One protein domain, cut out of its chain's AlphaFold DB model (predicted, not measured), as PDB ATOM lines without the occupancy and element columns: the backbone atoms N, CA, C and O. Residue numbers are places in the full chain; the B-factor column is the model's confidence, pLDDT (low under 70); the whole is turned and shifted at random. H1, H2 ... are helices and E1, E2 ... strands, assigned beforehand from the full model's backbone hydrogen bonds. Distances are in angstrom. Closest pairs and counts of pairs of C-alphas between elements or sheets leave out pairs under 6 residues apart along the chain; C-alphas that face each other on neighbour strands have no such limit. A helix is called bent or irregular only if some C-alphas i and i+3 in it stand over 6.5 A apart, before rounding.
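Overview. This is residues 7 to 182 of the 538 residues of an uncharacterized protein of Colletotrichum fructicola (strain Nara gc5) (UniProt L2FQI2). What would one see first? One twisted sheet of five strands stands between two helices, with H1 over one face and residues 147 to 162 of the long helix H5 over the other. The rest of H5 runs on past the sheet, and its residues 166 to 181 stick out as an arm, while H2 grazes the sheet and the small helices H3 and H4 sit on a loop off it. What is it made of? The 176 printed residues hold, in order, H1 H2 E1 E2 E3 E4 E5 H3 H4 H5, a mixed class, and the strands form a meander, each the antiparallel neighbour of the one before, in the order E1 E2 E3 E4 E5. How large is it? It is compact, with a radius of gyration of the C-alphas of 17.8 A and spans of 65 by 46 by 34 A.

Along the chain. Where does it begin? H1, residues 9 to 22, starts at C-alpha 9 (251.490, 105.876, -14.859) and measures 18.8 A; H2 is residues 34 to 42, 12.2 A. Where are the strands? E1 is residues 50 to 54, 13.5 A; E2 58 to 67, 28.5 A; E3 70 to 81, 29.5 A; E4 90 to 96, 19.2 A; and E5 114 to 120, 19.5 A. What follows? H3 is residues 131 to 134, 5.2 A, and H4 137 to 140, 7.2 A. H5, residues 147 to 181, is 50.7 A long and ends at C-alpha 181 (263.621, 132.627, -33.496).

Arrangement. How is the sheet joined? Each strand and the next form a hairpin: N 51 and O 62 are 2.8 A apart in E1 and E2, N 61 and O 78 2.8 A in E2 and E3, N 77 and O 94 2.9 A in E3 and E4, N 93 and O 117 2.8 A in E4 and E5. E3 bends by 74 degrees at residue 73. Which helices are on it? H1 is at a height over the sheet of 9.5 A, its closest C-alphas to E3 being Ala 11 and Asp 73, 4.6 A. H5, on the opposite face at 8.1 A, is over E4, with the closest C-alphas Lys 96 and Ala 158 at 6.1 A, and runs along the strands at 10 degrees to E4 on the local plane. H2 only grazes the sheet with residues 38 to 41, while H3 and H4 are not on it. Are the helix backbones whole? In H2 and H5 every O i to N i+4 pair is within hydrogen-bond range, in H1 8 of 10, and H3 and H4 are too short for such a pair. H1 and H4 are irregular: C-alphas 14 and 17 are 7.6 A apart, and C-alphas 137 and 140 7.2 A.

Size, cuts and confidence. How far does it reach? The two C-alphas farthest apart, those of Gln 85 and Ser 182, are 65.8 A apart. Is it continuous? The printed part has no cut, and the links H1 to H2 and E4 to E5 are long. Where is confidence low? pLDDT is under 70 at residues 83 to 90, 98 to 111, 121 to 145 and 177 to 182.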
ATOM      1  N   VAL A   7     247.348 106.853  -8.841       94.81
ATOM      2  CA  VAL A   7     248.784 107.064  -9.057       94.81
ATOM      3  C   VAL A   7     249.046 107.172 -10.550       94.81
ATOM      4  O   VAL A   7     248.630 106.295 -11.307       94.81
ATOM      5  N   SER A   8     249.722 108.240 -10.977       95.62
ATOM      6  CA  SER A   8     250.053 108.445 -12.386       95.62
ATOM      7  C   SER A   8     250.903 107.285 -12.918       95.62
ATOM      8  O   SER A   8     251.733 106.709 -12.209       95.62
ATOM      9  N   VAL A   9     250.714 106.939 -14.195       94.81
ATOM     10  CA  VAL A   9     251.490 105.876 -14.859       94.81
ATOM     11  C   VAL A   9     252.988 106.191 -14.827       94.81
ATOM     12  O   VAL A   9     253.814 105.291 -14.686       94.81
ATOM     13  N   GLU A  10     253.353 107.470 -14.912       92.50
ATOM     14  CA  GLU A  10     254.746 107.912 -14.868       92.50
ATOM     15  C   GLU A  10     255.370 107.741 -13.481       92.50
ATOM     16  O   GLU A  10     256.480 107.209 -13.384       92.50
ATOM     17  N   ALA A  11     254.645 108.123 -12.421       92.62
ATOM     18  CA  ALA A  11     255.059 107.891 -11.041       92.62
ATOM     19  C   ALA A  11     255.252 106.395 -10.791       92.62
ATOM     20  O   ALA A  11     256.304 105.968 -10.311       92.62
ATOM     21  N   TRP A  12     254.268 105.583 -11.186       95.12
ATOM     22  CA  TRP A  12     254.343 104.136 -11.033       95.12
ATOM     23  C   TRP A  12     255.535 103.547 -11.787       95.12
ATOM     24  O   TRP A  12     256.333 102.820 -11.204       95.12
ATOM     25  N   ARG A  13     255.725 103.903 -13.063       92.88
ATOM     26  CA  ARG A  13     256.841 103.409 -13.885       92.88
ATOM     27  C   ARG A  13     258.200 103.650 -13.228       92.88
ATOM     28  O   ARG A  13     259.075 102.800 -13.361       92.88
ATOM     29  N   ARG A  14     258.376 104.785 -12.546       89.94
ATOM     30  CA  ARG A  14     259.631 105.137 -11.866       89.94
ATOM     31  C   ARG A  14     259.850 104.334 -10.582       89.94
ATOM     32  O   ARG A  14     260.982 103.958 -10.289       89.94
ATOM     33  N   TRP A  15     258.783 104.081  -9.830       93.62
ATOM     34  CA  TRP A  15     258.856 103.512  -8.482       93.62
ATOM     35  C   TRP A  15     258.503 102.022  -8.394       93.62
ATOM     36  O   TRP A  15     258.740 101.417  -7.350       93.62
ATOM     37  N   LYS A  16     257.994 101.410  -9.470       93.75
ATOM     38  CA  LYS A  16     257.532 100.012  -9.491       93.75
ATOM     39  C   LYS A  16     258.577  99.018  -8.980       93.75
ATOM     40  O   LYS A  16     258.219  98.125  -8.227       93.75
ATOM     41  N   ASP A  17     259.855  99.191  -9.327       90.81
ATOM     42  CA  ASP A  17     260.906  98.232  -8.961       90.81
ATOM     43  C   ASP A  17     261.245  98.332  -7.468       90.81
ATOM     44  O   ASP A  17     261.465  97.319  -6.806       90.81
ATOM     45  N   VAL A  18     261.204  99.554  -6.919       92.31
ATOM     46  CA  VAL A  18     261.325  99.793  -5.476       92.31
ATOM     47  C   VAL A  18     260.132  99.176  -4.759       92.31
ATOM     48  O   VAL A  18     260.318  98.364  -3.863       92.31
ATOM     49  N   ILE A  19     258.908  99.513  -5.169       94.69
ATOM     50  CA  ILE A  19     257.678  99.042  -4.517       94.69
ATOM     51  C   ILE A  19     257.586  97.510  -4.567       94.69
ATOM     52  O   ILE A  19     257.313  96.886  -3.547       94.69
ATOM     53  N   HIS A  20     257.914  96.895  -5.705       94.06
ATOM     54  CA  HIS A  20     257.950  95.442  -5.866       94.06
ATOM     55  C   HIS A  20     259.037  94.765  -5.018       94.06
ATOM     56  O   HIS A  20     258.886  93.616  -4.608       94.06
ATOM     57  N   HIS A  21     260.154  95.445  -4.753       92.50
ATOM     58  CA  HIS A  21     261.134  94.937  -3.800       92.50
ATOM     59  C   HIS A  21     260.634  95.045  -2.362       92.50
ATOM     60  O   HIS A  21     260.764  94.092  -1.598       92.50
ATOM     61  N   LEU A  22     260.030  96.179  -2.003       92.94
ATOM     62  CA  LEU A  22     259.474  96.388  -0.670       92.94
ATOM     63  C   LEU A  22     258.310  95.449  -0.374       92.94
ATOM     64  O   LEU A  22     258.089  95.123   0.785       92.94
ATOM     65  N   SER A  23     257.582  94.980  -1.388       95.19
ATOM     66  CA  SER A  23     256.496  94.015  -1.199       95.19
ATOM     67  C   SER A  23     256.979  92.599  -0.880       95.19
ATOM     68  O   SER A  23     256.156  91.732  -0.598       95.19
ATOM     69  N   LYS A  24     258.287  92.330  -0.963       94.06
ATOM     70  CA  LYS A  24     258.881  91.025  -0.649       94.06
ATOM     71  C   LYS A  24     259.444  91.007   0.780       94.06
ATOM     72  O   LYS A  24     259.802  92.063   1.316       94.06
ATOM     73  N   PRO A  25     259.607  89.816   1.381       92.19
ATOM     74  CA  PRO A  25     260.341  89.677   2.632       92.19
ATOM     75  C   PRO A  25     261.764  90.259   2.510       92.19
ATOM     76  O   PRO A  25     262.404  90.077   1.470       92.19
ATOM     77  N   PRO A  26     262.285  90.944   3.547       89.62
ATOM     78  CA  PRO A  26     261.732  91.055   4.901       89.62
ATOM     79  C   PRO A  26     260.821  92.276   5.132       89.62
ATOM     80  O   PRO A  26     260.477  92.536   6.284       89.62
ATOM     81  N   TYR A  27     260.516  93.073   4.101       90.38
ATOM     82  CA  TYR A  27     259.831  94.365   4.247       90.38
ATOM     83  C   TYR A  27     258.303  94.236   4.287       90.38
ATOM     84  O   TYR A  27     257.658  94.955   5.050       90.38
ATOM     85  N   ASP A  28     257.742  93.316   3.494       93.19
ATOM     86  CA  ASP A  28     256.311  92.972   3.462       93.19
ATOM     87  C   ASP A  28     255.376  94.190   3.266       93.19
ATOM     88  O   ASP A  28     254.333  94.343   3.909       93.19
ATOM     89  N   PHE A  29     255.759  95.100   2.364       94.75
ATOM     90  CA  PHE A  29     254.946  96.249   1.967       94.75
ATOM     91  C   PHE A  29     253.648  95.787   1.271       94.75
ATOM     92  O   PHE A  29     253.687  94.902   0.417       94.75
ATOM     93  N   PRO A  30     252.477  96.376   1.577       94.88
ATOM     94  CA  PRO A  30     251.174  95.796   1.228       94.88
ATOM     95  C   PRO A  30     250.733  95.975  -0.228       94.88
ATOM     96  O   PRO A  30     249.566  95.746  -0.531       94.88
ATOM     97  N   ALA A  31     251.613  96.438  -1.111       96.31
ATOM     98  CA  ALA A  31     251.286  96.649  -2.510       96.31
ATOM     99  C   ALA A  31     252.444  96.221  -3.404       96.31
ATOM    100  O   ALA A  31     253.582  96.635  -3.196       96.31
ATOM    101  N   SER A  32     252.125  95.425  -4.419       96.50
ATOM    102  CA  SER A  32     253.069  94.871  -5.391       96.50
ATOM    103  C   SER A  32     252.847  95.397  -6.815       96.50
ATOM    104  O   SER A  32     253.739  95.293  -7.660       96.50
ATOM    105  N   ASN A  33     251.677  95.989  -7.082       97.25
ATOM    106  CA  ASN A  33     251.287  96.570  -8.368       97.25
ATOM    107  C   ASN A  33     250.592  97.941  -8.203       97.25
ATOM    108  O   ASN A  33     250.328  98.389  -7.085       97.25
ATOM    109  N   GLN A  34     250.330  98.633  -9.320       96.31
ATOM    110  CA  GLN A  34     249.799 100.005  -9.325       96.31
ATOM    111  C   GLN A  34     248.403 100.102  -8.706       96.31
ATOM    112  O   GLN A  34     248.105 101.080  -8.012       96.31
ATOM    113  N   ASP A  35     247.558  99.103  -8.952       95.25
ATOM    114  CA  ASP A  35     246.181  99.071  -8.466       95.25
ATOM    115  C   ASP A  35     246.146  98.824  -6.960       95.25
ATOM    116  O   ASP A  35     245.490  99.571  -6.236       95.25
ATOM    117  N   GLU A  36     246.924  97.853  -6.473       96.12
ATOM    118  CA  GLU A  36     247.132  97.615  -5.044       96.12
ATOM    119  C   GLU A  36     247.712  98.843  -4.354       96.12
ATOM    120  O   GLU A  36     247.260  99.210  -3.275       96.12
ATOM    121  N   PHE A  37     248.676  99.522  -4.980       95.75
ATOM    122  CA  PHE A  37     249.284 100.718  -4.408       95.75
ATOM    123  C   PHE A  37     248.295 101.887  -4.357       95.75
ATOM    124  O   PHE A  37     248.180 102.566  -3.337       95.75
ATOM    125  N   SER A  38     247.508 102.086  -5.414       94.31
ATOM    126  CA  SER A  38     246.450 103.100  -5.439       94.31
ATOM    127  C   SER A  38     245.358 102.790  -4.413       94.31
ATOM    128  O   SER A  38     244.916 103.685  -3.694       94.31
ATOM    129  N   LEU A  39     244.943 101.524  -4.296       92.62
ATOM    130  CA  LEU A  39     243.984 101.062  -3.291       92.62
ATOM    131  C   LEU A  39     244.525 101.253  -1.873       92.62
ATOM    132  O   LEU A  39     243.810 101.741  -1.000       92.62
ATOM    133  N   PHE A  40     245.799 100.934  -1.666       92.56
ATOM    134  CA  PHE A  40     246.491 101.125  -0.404       92.56
ATOM    135  C   PHE A  40     246.467 102.598   0.026       92.56
ATOM    136  O   PHE A  40     246.080 102.910   1.152       92.56
ATOM    137  N   LEU A  41     246.796 103.522  -0.882       92.25
ATOM    138  CA  LEU A  41     246.770 104.957  -0.593       92.25
ATOM    139  C   LEU A  41     245.349 105.489  -0.345       92.25
ATOM    140  O   LEU A  41     245.183 106.411   0.451       92.25
ATOM    141  N   ARG A  42     244.314 104.879  -0.944       88.56
ATOM    142  CA  ARG A  42     242.899 105.222  -0.685       88.56
ATOM    143  C   ARG A  42     242.441 104.918   0.738       88.56
ATOM    144  O   ARG A  42     241.466 105.520   1.178       88.56
ATOM    145  N   MET A  43     243.115 104.020   1.457       87.44
ATOM    146  CA  MET A  43     242.782 103.751   2.861       87.44
ATOM    147  C   MET A  43     243.089 104.950   3.771       87.44
ATOM    148  O   MET A  43     242.554 105.038   4.874       87.44
ATOM    149  N   PHE A  44     243.912 105.897   3.312       85.50
ATOM    150  CA  PHE A  44     244.206 107.128   4.031       85.50
ATOM    151  C   PHE A  44     243.271 108.242   3.562       85.50
ATOM    152  O   PHE A  44     243.345 108.714   2.427       85.50
ATOM    153  N   SER A  45     242.382 108.683   4.450       71.44
ATOM    154  CA  SER A  45     241.499 109.815   4.176       71.44
ATOM    155  C   SER A  45     242.260 111.144   4.288       71.44
ATOM    156  O   SER A  45     243.082 111.344   5.182       71.44
ATOM    157  N   GLY A  46     241.988 112.072   3.364       73.56
ATOM    158  CA  GLY A  46     242.439 113.464   3.450       73.56
ATOM    159  C   GLY A  46     243.245 113.984   2.257       73.56
ATOM    160  O   GLY A  46     243.506 113.302   1.265       73.56
ATOM    161  N   THR A  47     243.641 115.251   2.363       76.06
ATOM    162  CA  THR A  47     244.463 115.978   1.378       76.06
ATOM    163  C   THR A  47     245.964 115.844   1.647       76.06
ATOM    164  O   THR A  47     246.759 116.596   1.090       76.06
ATOM    165  N   GLY A  48     246.358 114.913   2.522       81.62
ATOM    166  CA  GLY A  48     247.749 114.716   2.914       81.62
ATOM    167  C   GLY A  48     248.652 114.380   1.726       81.62
ATOM    168  O   GLY A  48     248.238 113.703   0.780       81.62
ATOM    169  N   THR A  49     249.890 114.865   1.799       89.50
ATOM    170  CA  THR A  49     251.002 114.557   0.882       89.50
ATOM    171  C   THR A  49     251.966 113.525   1.466       89.50
ATOM    172  O   THR A  49     252.927 113.151   0.807       89.50
ATOM    173  N   THR A  50     251.723 113.065   2.694       92.62
ATOM    174  CA  THR A  50     252.558 112.085   3.388       92.62
ATOM    175  C   THR A  50     251.672 110.980   3.950       92.62
ATOM    176  O   THR A  50     250.787 111.242   4.763       92.62
ATOM    177  N   PHE A  51     251.935 109.742   3.548       93.75
ATOM    178  CA  PHE A  51     251.228 108.550   4.007       93.75
ATOM    179  C   PHE A  51     252.120 107.752   4.944       93.75
ATOM    180  O   PHE A  51     253.317 107.622   4.702       93.75
ATOM    181  N   ARG A  52     251.555 107.225   6.031       92.81
ATOM    182  CA  ARG A  52     252.307 106.489   7.051       92.81
ATOM    183  C   ARG A  52     251.634 105.157   7.314       92.81
ATOM    184  O   ARG A  52     250.466 105.138   7.677       92.81
ATOM    185  N   ILE A  53     252.379 104.068   7.201       92.38
ATOM    186  CA  ILE A  53     251.919 102.740   7.604       92.38
ATOM    187  C   ILE A  53     252.940 102.105   8.534       92.38
ATOM    188  O   ILE A  53     254.138 102.156   8.276       92.38
ATOM    189  N   SER A  54     252.448 101.483   9.596       90.19
ATOM    190  CA  SER A  54     253.235 100.603  10.449       90.19
ATOM    191  C   SER A  54     252.823  99.154  10.202       90.19
ATOM    192  O   SER A  54     251.636  98.837  10.150       90.19
ATOM    193  N   ARG A  55     253.820  98.291  10.037       87.19
ATOM    194  CA  ARG A  55     253.747  96.830  10.077       87.19
ATOM    195  C   ARG A  55     254.637  96.345  11.220       87.19
ATOM    196  O   ARG A  55     255.443  97.118  11.736       87.19
ATOM    197  N   ASP A  56     254.519  95.072  11.578       83.31
ATOM    198  CA  ASP A  56     255.148  94.491  12.773       83.31
ATOM    199  C   ASP A  56     256.648  94.804  12.898       83.31
ATOM    200  O   ASP A  56     257.139  95.079  13.991       83.31
ATOM    201  N   ARG A  57     257.381  94.812  11.775       85.44
ATOM    202  CA  ARG A  57     258.832  95.074  11.743       85.44
ATOM    203  C   ARG A  57     259.222  96.421  11.151       85.44
ATOM    204  O   ARG A  57     260.296  96.927  11.476       85.44
ATOM    205  N   TRP A  58     258.371  97.010  10.314       89.31
ATOM    206  CA  TRP A  58     258.723  98.177   9.508       89.31
ATOM    207  C   TRP A  58     257.635  99.237   9.519       89.31
ATOM    208  O   TRP A  58     256.448  98.954   9.371       89.31
ATOM    209  N   LYS A  59     258.059 100.490   9.608       90.75
ATOM    210  CA  LYS A  59     257.236 101.663   9.358       90.75
ATOM    211  C   LYS A  59     257.633 102.275   8.025       90.75
ATOM    212  O   LYS A  59     258.798 102.604   7.821       90.75
ATOM    213  N   PHE A  60     256.654 102.475   7.154       93.12
ATOM    214  CA  PHE A  60     256.826 103.140   5.873       93.12
ATOM    215  C   PHE A  60     256.231 104.543   5.924       93.12
ATOM    216  O   PHE A  60     255.132 104.751   6.448       93.12
ATOM    217  N   VAL A  61     256.949 105.505   5.357       93.00
ATOM    218  CA  VAL A  61     256.485 106.877   5.159       93.00
ATOM    219  C   VAL A  61     256.656 107.237   3.693       93.00
ATOM    220  O   VAL A  61     257.772 107.207   3.188       93.00
ATOM    221  N   ILE A  62     255.567 107.560   3.010       95.00
ATOM    222  CA  ILE A  62     255.548 107.821   1.571       95.00
ATOM    223  C   ILE A  62     255.168 109.274   1.358       95.00
ATOM    224  O   ILE A  62     254.050 109.670   1.686       95.00
ATOM    225  N   ASP A  63     256.080 110.055   0.799       93.81
ATOM    226  CA  ASP A  63     255.832 111.439   0.415       93.81
ATOM    227  C   ASP A  63     255.498 111.508  -1.059       93.81
ATOM    228  O   ASP A  63     256.211 110.947  -1.890       93.81
ATOM    229  N   VAL A  64     254.427 112.215  -1.389       93.81
ATOM    230  CA  VAL A  64     253.921 112.324  -2.752       93.81
ATOM    231  C   VAL A  64     253.706 113.774  -3.155       93.81
ATOM    232  O   VAL A  64     253.406 114.639  -2.331       93.81
ATOM    233  N   LEU A  65     253.772 114.012  -4.460       90.56
ATOM    234  CA  LEU A  65     253.214 115.194  -5.102       90.56
ATOM    235  C   LEU A  65     251.856 114.814  -5.686       90.56
ATOM    236  O   LEU A  65     251.752 113.848  -6.442       90.56
ATOM    237  N   ARG A  66     250.810 115.571  -5.350       91.88
ATOM    238  CA  ARG A  66     249.447 115.325  -5.842       91.88
ATOM    239  C   ARG A  66     248.771 116.601  -6.320       91.88
ATOM    240  O   ARG A  66     248.990 117.669  -5.753       91.88
ATOM    241  N   ILE A  67     247.908 116.464  -7.321       91.00
ATOM    242  CA  ILE A  67     246.998 117.502  -7.807       91.00
ATOM    243  C   ILE A  67     245.586 116.938  -7.676       91.00
ATOM    244  O   ILE A  67     245.226 115.969  -8.337       91.00
ATOM    245  N   GLY A  68     244.787 117.501  -6.766       90.00
ATOM    246  CA  GLY A  68     243.470 116.946  -6.451       90.00
ATOM    247  C   GLY A  68     243.586 115.513  -5.925       90.00
ATOM    248  O   GLY A  68     244.158 115.296  -4.853       90.00
ATOM    249  N   ASN A  69     243.050 114.549  -6.674       91.25
ATOM    250  CA  ASN A  69     243.094 113.122  -6.338       91.25
ATOM    251  C   ASN A  69     244.154 112.338  -7.125       91.25
ATOM    252  O   ASN A  69     244.285 111.132  -6.931       91.25
ATOM    253  N   ASP A  70     244.927 113.002  -7.977       93.12
ATOM    254  CA  ASP A  70     245.939 112.338  -8.782       93.12
ATOM    255  C   ASP A  70     247.314 112.550  -8.155       93.12
ATOM    256  O   ASP A  70     247.762 113.676  -7.932       93.12
ATOM    257  N   ILE A  71     247.984 111.448  -7.838       93.81
ATOM    258  CA  ILE A  71     249.369 111.429  -7.385       93.81
ATOM    259  C   ILE A  71     250.243 111.505  -8.626       93.81
ATOM    260  O   ILE A  71     250.367 110.547  -9.387       93.81
ATOM    261  N   ILE A  72     250.826 112.682  -8.821       94.38
ATOM    262  CA  ILE A  72     251.652 113.010  -9.975       94.38
ATOM    263  C   ILE A  72     253.015 112.336  -9.859       94.38
ATOM    264  O   ILE A  72     253.520 111.845 -10.866       94.38
ATOM    265  N   ASP A  73     253.578 112.279  -8.649       92.81
ATOM    266  CA  ASP A  73     254.876 111.658  -8.378       92.81
ATOM    267  C   ASP A  73     255.008 111.198  -6.919       92.81
ATOM    268  O   ASP A  73     254.317 111.700  -6.029       92.81
ATOM    269  N   ILE A  74     255.936 110.278  -6.666       93.00
ATOM    270  CA  ILE A  74     256.400 109.926  -5.320       93.00
ATOM    271  C   ILE A  74     257.743 110.631  -5.117       93.00
ATOM    272  O   ILE A  74     258.665 110.485  -5.921       93.00
ATOM    273  N   VAL A  75     257.837 111.425  -4.054       90.31
ATOM    274  CA  VAL A  75     259.043 112.178  -3.693       90.31
ATOM    275  C   VAL A  75     260.024 111.267  -2.976       90.31
ATOM    276  O   VAL A  75     261.198 111.220  -3.331       90.31
ATOM    277  N   ALA A  76     259.542 110.539  -1.969       92.12
ATOM    278  CA  ALA A  76     260.373 109.642  -1.189       92.12
ATOM    279  C   ALA A  76     259.567 108.500  -0.569       92.12
ATOM    280  O   ALA A  76     258.397 108.660  -0.220       92.12
ATOM    281  N   ILE A  77     260.235 107.364  -0.369       93.56
ATOM    282  CA  ILE A  77     259.755 106.268   0.474       93.56
ATOM    283  C   ILE A  77     260.769 106.084   1.597       93.56
ATOM    284  O   ILE A  77     261.920 105.733   1.359       93.56
ATOM    285  N   THR A  78     260.348 106.343   2.829       91.69
ATOM    286  CA  THR A  78     261.141 106.094   4.032       91.69
ATOM    287  C   THR A  78     260.713 104.788   4.673       91.69
ATOM    288  O   THR A  78     259.519 104.554   4.816       91.69
ATOM    289  N   ILE A  79     261.666 103.970   5.101       90.81
ATOM    290  CA  ILE A  79     261.446 102.670   5.735       90.81
ATOM    291  C   ILE A  79     262.226 102.667   7.041       90.81
ATOM    292  O   ILE A  79     263.393 103.042   7.047       90.81
ATOM    293  N   ILE A  80     261.595 102.289   8.147       87.31
ATOM    294  CA  ILE A  80     262.170 102.407   9.491       87.31
ATOM    295  C   ILE A  80     261.892 101.118  10.250       87.31
ATOM    296  O   ILE A  80     260.737 100.706  10.329       87.31
ATOM    297  N   ALA A  81     262.923 100.490  10.810       84.94
ATOM    298  CA  ALA A  81     262.746  99.313  11.656       84.94
ATOM    299  C   ALA A  81     262.053  99.688  12.982       84.94
ATOM    300  O   ALA A  81     262.343 100.731  13.569       84.94
ATOM    301  N   HIS A  82     261.128  98.850  13.459       75.88
ATOM    302  CA  HIS A  82     260.335  99.118  14.669       75.88
ATOM    303  C   HIS A  82     261.094  98.831  15.983       75.88
ATOM    304  O   HIS A  82     260.729  99.361  17.032       75.88
ATOM    305  N   THR A  83     262.141  97.999  15.954       62.78
ATOM    306  CA  THR A  83     262.871  97.546  17.151       62.78
ATOM    307  C   THR A  83     264.074  98.435  17.473       62.78
ATOM    308  O   THR A  83     264.979  98.586  16.661       62.78
ATOM    309  N   ILE A  84     264.110  98.965  18.702       54.84
ATOM    310  CA  ILE A  84     265.170  99.841  19.250       54.84
ATOM    311  C   ILE A  84     266.502  99.085  19.482       54.84
ATOM    312  O   ILE A  84     267.535  99.706  19.694       54.84
ATOM    313  N   GLN A  85     266.497  97.748  19.440       51.03
ATOM    314  CA  GLN A  85     267.610  96.894  19.883       51.03
ATOM    315  C   GLN A  85     268.650  96.523  18.809       51.03
ATOM    316  O   GLN A  85     269.550  95.746  19.109       51.03
ATOM    317  N   ASP A  86     268.572  97.054  17.586       52.12
ATOM    318  CA  ASP A  86     269.639  96.847  16.598       52.12
ATOM    319  C   ASP A  86     270.635  98.019  16.656       52.12
ATOM    320  O   ASP A  86     270.288  99.161  16.346       52.12
ATOM    321  N   GLU A  87     271.886  97.751  17.056       43.62
ATOM    322  CA  GLU A  87     272.973  98.745  17.121       43.62
ATOM    323  C   GLU A  87     273.209  99.437  15.766       43.62
ATOM    324  O   GLU A  87     273.715 100.561  15.711       43.62
ATOM    325  N   ARG A  88     272.720  98.855  14.664       49.06
ATOM    326  CA  ARG A  88     272.609  99.495  13.347       49.06
ATOM    327  C   ARG A  88     271.272 100.225  13.190       49.06
ATOM    328  O   ARG A  88     270.469  99.874  12.333       49.06
ATOM    329  N   HIS A  89     271.108 101.272  13.997       52.28
ATOM    330  CA  HIS A  89     269.992 102.219  14.152       52.28
ATOM    331  C   HIS A  89     269.419 102.821  12.846       52.28
ATOM    332  O   HIS A  89     269.414 104.036  12.696       52.28
ATOM    333  N   ASN A  90     268.939 102.029  11.889       66.50
ATOM    334  CA  ASN A  90     268.844 102.463  10.497       66.50
ATOM    335  C   ASN A  90     267.442 102.309   9.912       66.50
ATOM    336  O   ASN A  90     266.884 101.218   9.813       66.50
ATOM    337  N   GLY A  91     266.906 103.434   9.452       78.94
ATOM    338  CA  GLY A  91     265.957 103.449   8.356       78.94
ATOM    339  C   GLY A  91     266.656 103.762   7.037       78.94
ATOM    340  O   GLY A  91     267.830 104.138   7.003       78.94
ATOM    341  N   PHE A  92     265.914 103.661   5.946       85.06
ATOM    342  CA  PHE A  92     266.345 104.132   4.639       85.06
ATOM    343  C   PHE A  92     265.334 105.125   4.098       85.06
ATOM    344  O   PHE A  92     264.134 104.891   4.181       85.06
ATOM    345  N   VAL A  93     265.812 106.218   3.520       87.00
ATOM    346  CA  VAL A  93     265.022 107.097   2.662       87.00
ATOM    347  C   VAL A  93     265.439 106.821   1.236       87.00
ATOM    348  O   VAL A  93     266.590 107.025   0.854       87.00
ATOM    349  N   ILE A  94     264.492 106.356   0.445       88.50
ATOM    350  CA  ILE A  94     264.645 106.175  -0.985       88.50
ATOM    351  C   ILE A  94     264.103 107.441  -1.626       88.50
ATOM    352  O   ILE A  94     262.953 107.801  -1.388       88.50
ATOM    353  N   THR A  95     264.930 108.138  -2.394       87.31
ATOM    354  CA  THR A  95     264.544 109.360  -3.113       87.31
ATOM    355  C   THR A  95     265.310 109.453  -4.432       87.31
ATOM    356  O   THR A  95     266.157 108.602  -4.729       87.31
ATOM    357  N   LYS A  96     265.006 110.471  -5.239       80.19
ATOM    358  CA  LYS A  96     265.724 110.759  -6.482       80.19
ATOM    359  C   LYS A  96     267.218 110.956  -6.206       80.19
ATOM    360  O   LYS A  96     267.617 111.702  -5.314       80.19
ATOM    361  N   ALA A  97     268.044 110.277  -6.989       71.50
ATOM    362  CA  ALA A  97     269.486 110.419  -6.974       71.50
ATOM    363  C   ALA A  97     269.896 111.753  -7.616       71.50
ATOM    364  O   ALA A  97     269.309 112.195  -8.607       71.50
ATOM    365  N   CYS A  98     270.959 112.373  -7.104       68.50
ATOM    366  CA  CYS A  98     271.557 113.517  -7.778       68.50
ATOM    367  C   CYS A  98     272.136 113.090  -9.130       68.50
ATOM    368  O   CYS A  98     272.890 112.123  -9.217       68.50
ATOM    369  N   ARG A  99     271.898 113.895 -10.169       63.91
ATOM    370  CA  ARG A  99     272.474 113.692 -11.511       63.91
ATOM    371  C   ARG A  99     274.000 113.740 -11.573       63.91
ATOM    372  O   ARG A  99     274.579 113.278 -12.547       63.91
ATOM    373  N   VAL A 100     274.651 114.319 -10.565       64.12
ATOM    374  CA  VAL A 100     276.118 114.335 -10.464       64.12
ATOM    375  C   VAL A 100     276.648 112.951 -10.085       64.12
ATOM    376  O   VAL A 100     277.731 112.558 -10.509       64.12
ATOM    377  N   HIS A 101     275.871 112.187  -9.318       65.75
ATOM    378  CA  HIS A 101     276.289 110.918  -8.743       65.75
ATOM    379  C   HIS A 101     275.252 109.844  -9.065       65.75
ATOM    380  O   HIS A 101     274.353 109.570  -8.269       65.75
ATOM    381  N   PHE A 102     275.408 109.220 -10.235       62.22
ATOM    382  CA  PHE A 102     274.603 108.068 -10.629       62.22
ATOM    383  C   PHE A 102     274.660 106.963  -9.576       62.22
ATOM    384  O   PHE A 102     275.694 106.747  -8.929       62.22
ATOM    385  N   ASN A 103     273.549 106.245  -9.423       66.50
ATOM    386  CA  ASN A 103     273.523 105.070  -8.574       66.50
ATOM    387  C   ASN A 103     274.383 103.969  -9.219       66.50
ATOM    388  O   ASN A 103     273.960 103.295 -10.152       66.50
ATOM    389  N   LYS A 104     275.632 103.844  -8.756       61.78
ATOM    390  CA  LYS A 104     276.574 102.814  -9.219       61.78
ATOM    391  C   LYS A 104     276.240 101.428  -8.668       61.78
ATOM    392  O   LYS A 104     276.799 100.446  -9.146       61.78
ATOM    393  N   ASP A 105     275.380 101.353  -7.654       63.50
ATOM    394  CA  ASP A 105     275.067 100.104  -6.981       63.50
ATOM    395  C   ASP A 105     273.841  99.449  -7.623       63.50
ATOM    396  O   ASP A 105     272.694  99.709  -7.259       63.50
ATOM    397  N   THR A 106     274.098  98.584  -8.605       57.91
ATOM    398  CA  THR A 106     273.073  97.791  -9.304       57.91
ATOM    399  C   THR A 106     272.360  96.791  -8.394       57.91
ATOM    400  O   THR A 106     271.356  96.210  -8.799       57.91
ATOM    401  N   LYS A 107     272.860  96.575  -7.168       60.03
ATOM    402  CA  LYS A 107     272.240  95.679  -6.185       60.03
ATOM    403  C   LYS A 107     271.043  96.313  -5.484       60.03
ATOM    404  O   LYS A 107     270.214  95.588  -4.939       60.03
ATOM    405  N   SER A 108     270.951  97.643  -5.481       67.94
ATOM    406  CA  SER A 108     269.803  98.338  -4.910       67.94
ATOM    407  C   SER A 108     268.622  98.269  -5.884       67.94
ATOM    408  O   SER A 108     268.758  98.684  -7.034       67.94
ATOM    409  N   PRO A 109     267.452  97.785  -5.452       65.62
ATOM    410  CA  PRO A 109     266.274  97.718  -6.302       65.62
ATOM    411  C   PRO A 109     265.762  99.135  -6.533       65.62
ATOM    412  O   PRO A 109     265.432  99.852  -5.585       65.62
ATOM    413  N   GLY A 110     265.757  99.557  -7.793       65.25
ATOM    414  CA  GLY A 110     265.290 100.869  -8.208       65.25
ATOM    415  C   GLY A 110     265.751 101.242  -9.614       65.25
ATOM    416  O   GLY A 110     266.671 100.649 -10.172       65.25
ATOM    417  N   SER A 111     265.098 102.259 -10.177       67.75
ATOM    418  CA  SER A 111     265.551 102.931 -11.397       67.75
ATOM    419  C   SER A 111     266.950 103.547 -11.186       67.75
ATOM    420  O   SER A 111     267.256 103.940 -10.055       67.75
ATOM    421  N   PRO A 112     267.783 103.730 -12.236       71.19
ATOM    422  CA  PRO A 112     269.058 104.463 -12.153       71.19
ATOM    423  C   PRO A 112     268.947 105.858 -11.510       71.19
ATOM    424  O   PRO A 112     269.940 106.430 -11.057       71.19
ATOM    425  N   GLU A 113     267.730 106.401 -11.483       75.12
ATOM    426  CA  GLU A 113     267.361 107.701 -10.934       75.12
ATOM    427  C   GLU A 113     267.024 107.683  -9.435       75.12
ATOM    428  O   GLU A 113     266.747 108.745  -8.890       75.12
ATOM    429  N   LEU A 114     267.010 106.531  -8.756       82.94
ATOM    430  CA  LEU A 114     266.663 106.414  -7.333       82.94
ATOM    431  C   LEU A 114     267.855 105.916  -6.512       82.94
ATOM    432  O   LEU A 114     268.644 105.085  -6.971       82.94
ATOM    433  N   LYS A 115     267.983 106.406  -5.275       81.44
ATOM    434  CA  LYS A 115     269.051 106.010  -4.350       81.44
ATOM    435  C   LYS A 115     268.530 105.796  -2.935       81.44
ATOM    436  O   LYS A 115     267.654 106.514  -2.462       81.44
ATOM    437  N   TRP A 116     269.118 104.811  -2.266       85.06
ATOM    438  CA  TRP A 116     268.874 104.489  -0.869       85.06
ATOM    439  C   TRP A 116     269.811 105.314   0.021       85.06
ATOM    440  O   TRP A 116     271.033 105.241  -0.110       85.06
ATOM    441  N   HIS A 117     269.238 106.107   0.923       80.00
ATOM    442  CA  HIS A 117     269.964 106.906   1.905       80.00
ATOM    443  C   HIS A 117     269.706 106.359   3.298       80.00
ATOM    444  O   HIS A 117     268.569 106.348   3.757       80.00
ATOM    445  N   MET A 118     270.757 105.921   3.977       78.75
ATOM    446  CA  MET A 118     270.655 105.490   5.365       78.75
ATOM    447  C   MET A 118     270.308 106.684   6.265       78.75
ATOM    448  O   MET A 118     270.807 107.791   6.051       78.75
ATOM    449  N   VAL A 119     269.442 106.452   7.249       74.88
ATOM    450  CA  VAL A 119     269.019 107.443   8.240       74.88
ATOM    451  C   VAL A 119     269.111 106.836   9.627       74.88
ATOM    452  O   VAL A 119     268.434 105.846   9.900       74.88
ATOM    453  N   THR A 120     269.885 107.473  10.512       71.00
ATOM    454  CA  THR A 120     270.010 107.051  11.909       71.00
ATOM    455  C   THR A 120     269.231 107.911  12.893       71.00
ATOM    456  O   THR A 120     269.122 109.128  12.738       71.00
ATOM    457  N   SER A 121     268.714 107.290  13.960       59.47
ATOM    458  CA  SER A 121     268.034 107.990  15.063       59.47
ATOM    459  C   SER A 121     268.982 108.791  15.975       59.47
ATOM    460  O   SER A 121     268.503 109.567  16.800       59.47
ATOM    461  N   GLY A 122     270.304 108.663  15.791       62.03
ATOM    462  CA  GLY A 122     271.340 109.466  16.457       62.03
ATOM    463  C   GLY A 122     271.804 110.709  15.683       62.03
ATOM    464  O   GLY A 122     272.581 111.496  16.220       62.03
ATOM    465  N   GLY A 123     271.343 110.900  14.440       54.75
ATOM    466  CA  GLY A 123     271.693 112.056  13.603       54.75
ATOM    467  C   GLY A 123     273.105 112.026  13.002       54.75
ATOM    468  O   GLY A 123     273.521 113.010  12.395       54.75
ATOM    469  N   GLU A 124     273.849 110.928  13.161       54.03
ATOM    470  CA  GLU A 124     275.270 110.852  12.782       54.03
ATOM    471  C   GLU A 124     275.513 110.389  11.342       54.03
ATOM    472  O   GLU A 124     276.520 110.761  10.745       54.03
ATOM    473  N   ALA A 125     274.597 109.615  10.755       55.38
ATOM    474  CA  ALA A 125     274.791 109.053   9.424       55.38
ATOM    475  C   ALA A 125     273.706 109.562   8.482       55.38
ATOM    476  O   ALA A 125     272.662 108.936   8.302       55.38
ATOM    477  N   TYR A 126     273.970 110.721   7.883       59.19
ATOM    478  CA  TYR A 126     273.302 111.126   6.661       59.19
ATOM    479  C   TYR A 126     274.329 111.280   5.547       59.19
ATOM    480  O   TYR A 126     275.084 112.249   5.514       59.19
ATOM    481  N   HIS A 127     274.328 110.323   4.622       57.06
ATOM    482  CA  HIS A 127     275.098 110.411   3.389       57.06
ATOM    483  C   HIS A 127     274.135 110.681   2.238       57.06
ATOM    484  O   HIS A 127     273.569 109.761   1.633       57.06
ATOM    485  N   HIS A 128     273.902 111.962   1.939       62.34
ATOM    486  CA  HIS A 128     273.343 112.305   0.636       62.34
ATOM    487  C   HIS A 128     274.366 111.961  -0.440       62.34
ATOM    488  O   HIS A 128     275.569 111.959  -0.209       62.34
ATOM    489  N   CYS A 129     273.905 111.729  -1.663       63.16
ATOM    490  CA  CYS A 129     274.811 111.465  -2.776       63.16
ATOM    491  C   CYS A 129     275.801 112.614  -3.032       63.16
ATOM    492  O   CYS A 129     276.865 112.362  -3.582       63.16
ATOM    493  N   CYS A 130     275.490 113.832  -2.585       62.59
ATOM    494  CA  CYS A 130     276.402 114.967  -2.563       62.59
ATOM    495  C   CYS A 130     276.810 115.292  -1.120       62.59
ATOM    496  O   CYS A 130     276.321 116.271  -0.555       62.59
ATOM    497  N   ASP A 131     277.720 114.513  -0.527       54.56
ATOM    498  CA  ASP A 131     278.304 114.849   0.785       54.56
ATOM    499  C   ASP A 131     278.844 116.296   0.794       54.56
ATOM    500  O   ASP A 131     278.686 117.018   1.773       54.56
ATOM    501  N   LYS A 132     279.362 116.786  -0.344       52.25
ATOM    502  CA  LYS A 132     279.843 118.170  -0.509       52.25
ATOM    503  C   LYS A 132     278.758 119.259  -0.437       52.25
ATOM    504  O   LYS A 132     279.095 120.397  -0.147       52.25
ATOM    505  N   GLU A 133     277.484 118.941  -0.684       47.97
ATOM    506  CA  GLU A 133     276.360 119.901  -0.586       47.97
ATOM    507  C   GLU A 133     275.652 119.838   0.780       47.97
ATOM    508  O   GLU A 133     274.919 120.755   1.150       47.97
ATOM    509  N   CYS A 134     275.876 118.762   1.543       49.47
ATOM    510  CA  CYS A 134     275.304 118.571   2.880       49.47
ATOM    511  C   CYS A 134     276.274 118.955   4.009       49.47
ATOM    512  O   CYS A 134     275.849 119.116   5.152       49.47
ATOM    513  N   ILE A 135     277.558 119.167   3.704       51.06
ATOM    514  CA  ILE A 135     278.526 119.815   4.600       51.06
ATOM    515  C   ILE A 135     278.388 121.337   4.425       51.06
ATOM    516  O   ILE A 135     279.254 122.008   3.872       51.06
ATOM    517  N   GLY A 136     277.251 121.892   4.846       49.62
ATOM    518  CA  GLY A 136     277.145 123.335   5.061       49.62
ATOM    519  C   GLY A 136     277.997 123.765   6.269       49.62
ATOM    520  O   GLY A 136     278.314 122.926   7.121       49.62
ATOM    521  N   PRO A 137     278.353 125.056   6.390       46.56
ATOM    522  CA  PRO A 137     279.098 125.590   7.537       46.56
ATOM    523  C   PRO A 137     278.382 125.404   8.892       46.56
ATOM    524  O   PRO A 137     279.011 125.528   9.937       46.56
ATOM    525  N   ASP A 138     277.105 125.008   8.897       45.78
ATOM    526  CA  ASP A 138     276.265 124.801  10.088       45.78
ATOM    527  C   ASP A 138     276.597 123.550  10.929       45.78
ATOM    528  O   ASP A 138     275.879 123.220  11.875       45.78
ATOM    529  N   ARG A 139     277.727 122.872  10.683       48.94
ATOM    530  CA  ARG A 139     278.235 121.797  11.567       48.94
ATOM    531  C   ARG A 139     278.588 122.263  12.993       48.94
ATOM    532  O   ARG A 139     278.992 121.438  13.811       48.94
ATOM    533  N   VAL A 140     278.428 123.545  13.320       44.72
ATOM    534  CA  VAL A 140     278.813 124.113  14.623       44.72
ATOM    535  C   VAL A 140     277.852 123.728  15.762       44.72
ATOM    536  O   VAL A 140     278.246 123.799  16.919       44.72
ATOM    537  N   ASN A 141     276.644 123.210  15.493       46.72
ATOM    538  CA  ASN A 141     275.743 122.746  16.558       46.72
ATOM    539  C   ASN A 141     275.326 121.279  16.384       46.72
ATOM    540  O   ASN A 141     274.329 120.967  15.736       46.72
ATOM    541  N   LYS A 142     276.064 120.379  17.048       53.00
ATOM    542  CA  LYS A 142     275.772 118.942  17.217       53.00
ATOM    543  C   LYS A 142     274.516 118.690  18.074       53.00
ATOM    544  O   LYS A 142     274.569 117.975  19.074       53.00
ATOM    545  N   ARG A 143     273.370 119.286  17.743       56.97
ATOM    546  CA  ARG A 143     272.102 118.826  18.323       56.97
ATOM    547  C   ARG A 143     271.774 117.490  17.667       56.97
ATOM    548  O   ARG A 143     271.726 117.417  16.445       56.97
ATOM    549  N   LYS A 144     271.588 116.441  18.477       59.53
ATOM    550  CA  LYS A 144     271.154 115.113  18.018       59.53
ATOM    551  C   LYS A 144     269.875 115.279  17.189       59.53
ATOM    552  O   LYS A 144     268.815 115.561  17.745       59.53
ATOM    553  N   LEU A 145     269.991 115.182  15.868       64.00
ATOM    554  CA  LEU A 145     268.844 115.230  14.968       64.00
ATOM    555  C   LEU A 145     268.135 113.880  15.035       64.00
ATOM    556  O   LEU A 145     268.765 112.832  14.913       64.00
ATOM    557  N   ASN A 146     266.819 113.902  15.241       74.44
ATOM    558  CA  ASN A 146     266.017 112.690  15.135       74.44
ATOM    559  C   ASN A 146     265.905 112.252  13.662       74.44
ATOM    560  O   ASN A 146     266.097 113.048  12.739       74.44
ATOM    561  N   TRP A 147     265.553 110.986  13.436       77.88
ATOM    562  CA  TRP A 147     265.439 110.416  12.088       77.88
ATOM    563  C   TRP A 147     264.462 111.196  11.188       77.88
ATOM    564  O   TRP A 147     264.678 111.280   9.982       77.88
ATOM    565  N   GLU A 148     263.407 111.796  11.755       80.19
ATOM    566  CA  GLU A 148     262.420 112.591  11.013       80.19
ATOM    567  C   GLU A 148     263.066 113.863  10.444       80.19
ATOM    568  O   GLU A 148     262.842 114.200   9.284       80.19
ATOM    569  N   SER A 149     263.928 114.528  11.216       78.50
ATOM    570  CA  SER A 149     264.666 115.716  10.765       78.50
ATOM    571  C   SER A 149     265.637 115.366   9.639       78.50
ATOM    572  O   SER A 149     265.704 116.065   8.626       78.50
ATOM    573  N   THR A 150     266.346 114.243   9.774       76.88
ATOM    574  CA  THR A 150     267.245 113.730   8.734       76.88
ATOM    575  C   THR A 150     266.479 113.371   7.458       76.88
ATOM    576  O   THR A 150     266.862 113.791   6.367       76.88
ATOM    577  N   ARG A 151     265.349 112.667   7.586       84.31
ATOM    578  CA  ARG A 151     264.440 112.350   6.476       84.31
ATOM    579  C   ARG A 151     263.959 113.607   5.756       84.31
ATOM    580  O   ARG A 151     264.031 113.670   4.533       84.31
ATOM    581  N   LEU A 152     263.470 114.603   6.490       84.69
ATOM    582  CA  LEU A 152     262.979 115.844   5.890       84.69
ATOM    583  C   LEU A 152     264.098 116.608   5.178       84.69
ATOM    584  O   LEU A 152     263.870 117.142   4.098       84.69
ATOM    585  N   SER A 153     265.316 116.580   5.724       80.94
ATOM    586  CA  SER A 153     266.492 117.190   5.093       80.94
ATOM    587  C   SER A 153     266.831 116.507   3.762       80.94
ATOM    588  O   SER A 153     267.110 117.185   2.774       80.94
ATOM    589  N   ILE A 154     266.724 115.173   3.700       79.12
ATOM    590  CA  ILE A 154     266.868 114.395   2.458       79.12
ATOM    591  C   ILE A 154     265.850 114.815   1.413       79.12
ATOM    592  O   ILE A 154     266.206 115.117   0.275       79.12
ATOM    593  N   ILE A 155     264.582 114.825   1.811       83.75
ATOM    594  CA  ILE A 155     263.462 115.137   0.926       83.75
ATOM    595  C   ILE A 155     263.595 116.561   0.391       83.75
ATOM    596  O   ILE A 155     263.458 116.780  -0.812       83.75
ATOM    597  N   GLN A 156     263.917 117.518   1.263       84.44
ATOM    598  CA  GLN A 156     264.108 118.910   0.881       84.44
ATOM    599  C   GLN A 156     265.234 119.057  -0.146       84.44
ATOM    600  O   GLN A 156     265.044 119.722  -1.162       84.44
ATOM    601  N   ARG A 157     266.387 118.410   0.067       79.06
ATOM    602  CA  ARG A 157     267.503 118.473  -0.889       79.06
ATOM    603  C   ARG A 157     267.169 117.822  -2.227       79.06
ATOM    604  O   ARG A 157     267.505 118.390  -3.265       79.06
ATOM    605  N   ALA A 158     266.481 116.682  -2.224       78.25
ATOM    606  CA  ALA A 158     266.011 116.053  -3.457       78.25
ATOM    607  C   ALA A 158     265.064 116.985  -4.237       78.25
ATOM    608  O   ALA A 158     265.209 117.153  -5.448       78.25
ATOM    609  N   PHE A 159     264.155 117.665  -3.530       81.88
ATOM    610  CA  PHE A 159     263.251 118.644  -4.127       81.88
ATOM    611  C   PHE A 159     263.989 119.877  -4.675       81.88
ATOM    612  O   PHE A 159     263.721 120.319  -5.790       81.88
ATOM    613  N   GLU A 160     264.958 120.423  -3.936       80.12
ATOM    614  CA  GLU A 160     265.790 121.544  -4.398       80.12
ATOM    615  C   GLU A 160     266.538 121.200  -5.693       80.12
ATOM    616  O   GLU A 160     266.585 122.016  -6.619       80.12
ATOM    617  N   GLN A 161     267.081 119.983  -5.795       76.25
ATOM    618  CA  GLN A 161     267.745 119.512  -7.009       76.25
ATOM    619  C   GLN A 161     266.775 119.407  -8.194       76.25
ATOM    620  O   GLN A 161     267.126 119.827  -9.298       76.25
ATOM    621  N   GLU A 162     265.549 118.933  -7.970       76.19
ATOM    622  CA  GLU A 162     264.507 118.879  -8.999       76.19
ATOM    623  C   GLU A 162     264.096 120.279  -9.479       76.19
ATOM    624  O   GLU A 162     264.030 120.534 -10.682       76.19
ATOM    625  N   VAL A 163     263.915 121.233  -8.563       79.12
ATOM    626  CA  VAL A 163     263.616 122.629  -8.919       79.12
ATOM    627  C   VAL A 163     264.755 123.251  -9.730       79.12
ATOM    628  O   VAL A 163     264.511 123.940 -10.728       79.12
ATOM    629  N   LEU A 164     266.008 123.021  -9.333       77.75
ATOM    630  CA  LEU A 164     267.173 123.488 -10.086       77.75
ATOM    631  C   LEU A 164     267.227 122.867 -11.482       77.75
ATOM    632  O   LEU A 164     267.586 123.551 -12.443       77.75
ATOM    633  N   GLU A 165     266.855 121.599 -11.612       75.56
ATOM    634  CA  GLU A 165     266.808 120.920 -12.897       75.56
ATOM    635  C   GLU A 165     265.713 121.479 -13.806       75.56
ATOM    636  O   GLU A 165     265.994 121.837 -14.949       75.56
ATOM    637  N   LEU A 166     264.495 121.651 -13.289       76.38
ATOM    638  CA  LEU A 166     263.400 122.281 -14.025       76.38
ATOM    639  C   LEU A 166     263.796 123.678 -14.515       76.38
ATOM    640  O   LEU A 166     263.542 124.021 -15.668       76.38
ATOM    641  N   ARG A 167     264.511 124.458 -13.692       78.88
ATOM    642  CA  ARG A 167     265.063 125.760 -14.105       78.88
ATOM    643  C   ARG A 167     266.109 125.634 -15.215       78.88
ATOM    644  O   ARG A 167     266.106 126.449 -16.135       78.88
ATOM    645  N   ARG A 168     267.007 124.644 -15.162       79.75
ATOM    646  CA  ARG A 168     267.994 124.392 -16.234       79.75
ATOM    647  C   ARG A 168     267.309 123.975 -17.535       79.75
ATOM    648  O   ARG A 168     267.652 124.499 -18.596       79.75
ATOM    649  N   ASN A 169     266.322 123.086 -17.455       77.75
ATOM    650  CA  ASN A 169     265.540 122.626 -18.601       77.75
ATOM    651  C   ASN A 169     264.740 123.787 -19.212       77.75
ATOM    652  O   ASN A 169     264.778 123.968 -20.427       77.75
ATOM    653  N   GLY A 170     264.122 124.631 -18.378       81.19
ATOM    654  CA  GLY A 170     263.451 125.866 -18.791       81.19
ATOM    655  C   GLY A 170     264.386 126.816 -19.541       81.19
ATOM    656  O   GLY A 170     264.099 127.172 -20.679       81.19
ATOM    657  N   LYS A 171     265.568 127.118 -18.983       81.31
ATOM    658  CA  LYS A 171     266.589 127.933 -19.671       81.31
ATOM    659  C   LYS A 171     267.043 127.321 -20.997       81.31
ATOM    660  O   LYS A 171     267.279 128.036 -21.962       81.31
ATOM    661  N   THR A 172     267.171 125.997 -21.062       80.19
ATOM    662  CA  THR A 172     267.579 125.293 -22.289       80.19
ATOM    663  C   THR A 172     266.484 125.364 -23.353       80.19
ATOM    664  O   THR A 172     266.780 125.553 -24.533       80.19
ATOM    665  N   LEU A 173     265.216 125.245 -22.953       76.19
ATOM    666  CA  LEU A 173     264.054 125.428 -23.822       76.19
ATOM    667  C   LEU A 173     263.949 126.870 -24.320       76.19
ATOM    668  O   LEU A 173     263.784 127.078 -25.517       76.19
ATOM    669  N   GLU A 174     264.130 127.858 -23.443       77.25
ATOM    670  CA  GLU A 174     264.187 129.276 -23.812       77.25
ATOM    671  C   GLU A 174     265.321 129.554 -24.801       77.25
ATOM    672  O   GLU A 174     265.092 130.191 -25.824       77.25
ATOM    673  N   GLN A 175     266.520 129.011 -24.565       79.19
ATOM    674  CA  GLN A 175     267.650 129.126 -25.492       79.19
ATOM    675  C   GLN A 175     267.393 128.428 -26.832       79.19
ATOM    676  O   GLN A 175     267.832 128.905 -27.875       79.19
ATOM    677  N   ARG A 176     266.700 127.286 -26.839       75.00
ATOM    678  CA  ARG A 176     266.297 126.615 -28.085       75.00
ATOM    679  C   ARG A 176     265.243 127.423 -28.832       75.00
ATOM    680  O   ARG A 176     265.321 127.513 -30.051       75.00
ATOM    681  N   ASN A 177     264.298 128.029 -28.123       69.44
ATOM    682  CA  ASN A 177     263.269 128.873 -28.717       69.44
ATOM    683  C   ASN A 177     263.853 130.188 -29.247       69.44
ATOM    684  O   ASN A 177     263.498 130.589 -30.350       69.44
ATOM    685  N   SER A 178     264.807 130.806 -28.546       68.25
ATOM    686  CA  SER A 178     265.505 131.998 -29.037       68.25
ATOM    687  C   SER A 178     266.413 131.687 -30.229       68.25
ATOM    688  O   SER A 178     266.407 132.437 -31.198       68.25
ATOM    689  N   LYS A 179     267.102 130.535 -30.234       65.88
ATOM    690  CA  LYS A 179     267.879 130.066 -31.398       65.88
ATOM    691  C   LYS A 179     267.010 129.688 -32.601       65.88
ATOM    692  O   LYS A 179     267.444 129.844 -33.737       65.88
ATOM    693  N   LYS A 180     265.787 129.196 -32.374       60.12
ATOM    694  CA  LYS A 180     264.798 128.972 -33.443       60.12
ATOM    695  C   LYS A 180     264.232 130.289 -33.976       60.12
ATOM    696  O   LYS A 180     264.072 130.415 -35.185       60.12
ATOM    697  N   ALA A 181     264.001 131.270 -33.103       54.91
ATOM    698  CA  ALA A 181     263.621 132.627 -33.496       54.91
ATOM    699  C   ALA A 181     264.741 133.354 -34.267       54.91
ATOM    700  O   ALA A 181     264.450 134.205 -35.095       54.91
ATOM    701  N   SER A 182     266.008 132.985 -34.053       53.78
ATOM    702  CA  SER A 182     267.163 133.476 -34.814       53.78
ATOM    703  C   SER A 182     267.629 132.516 -35.922       53.78
ATOM    704  O   SER A 182     268.791 132.573 -36.321       53.78
TER     705      SER A 182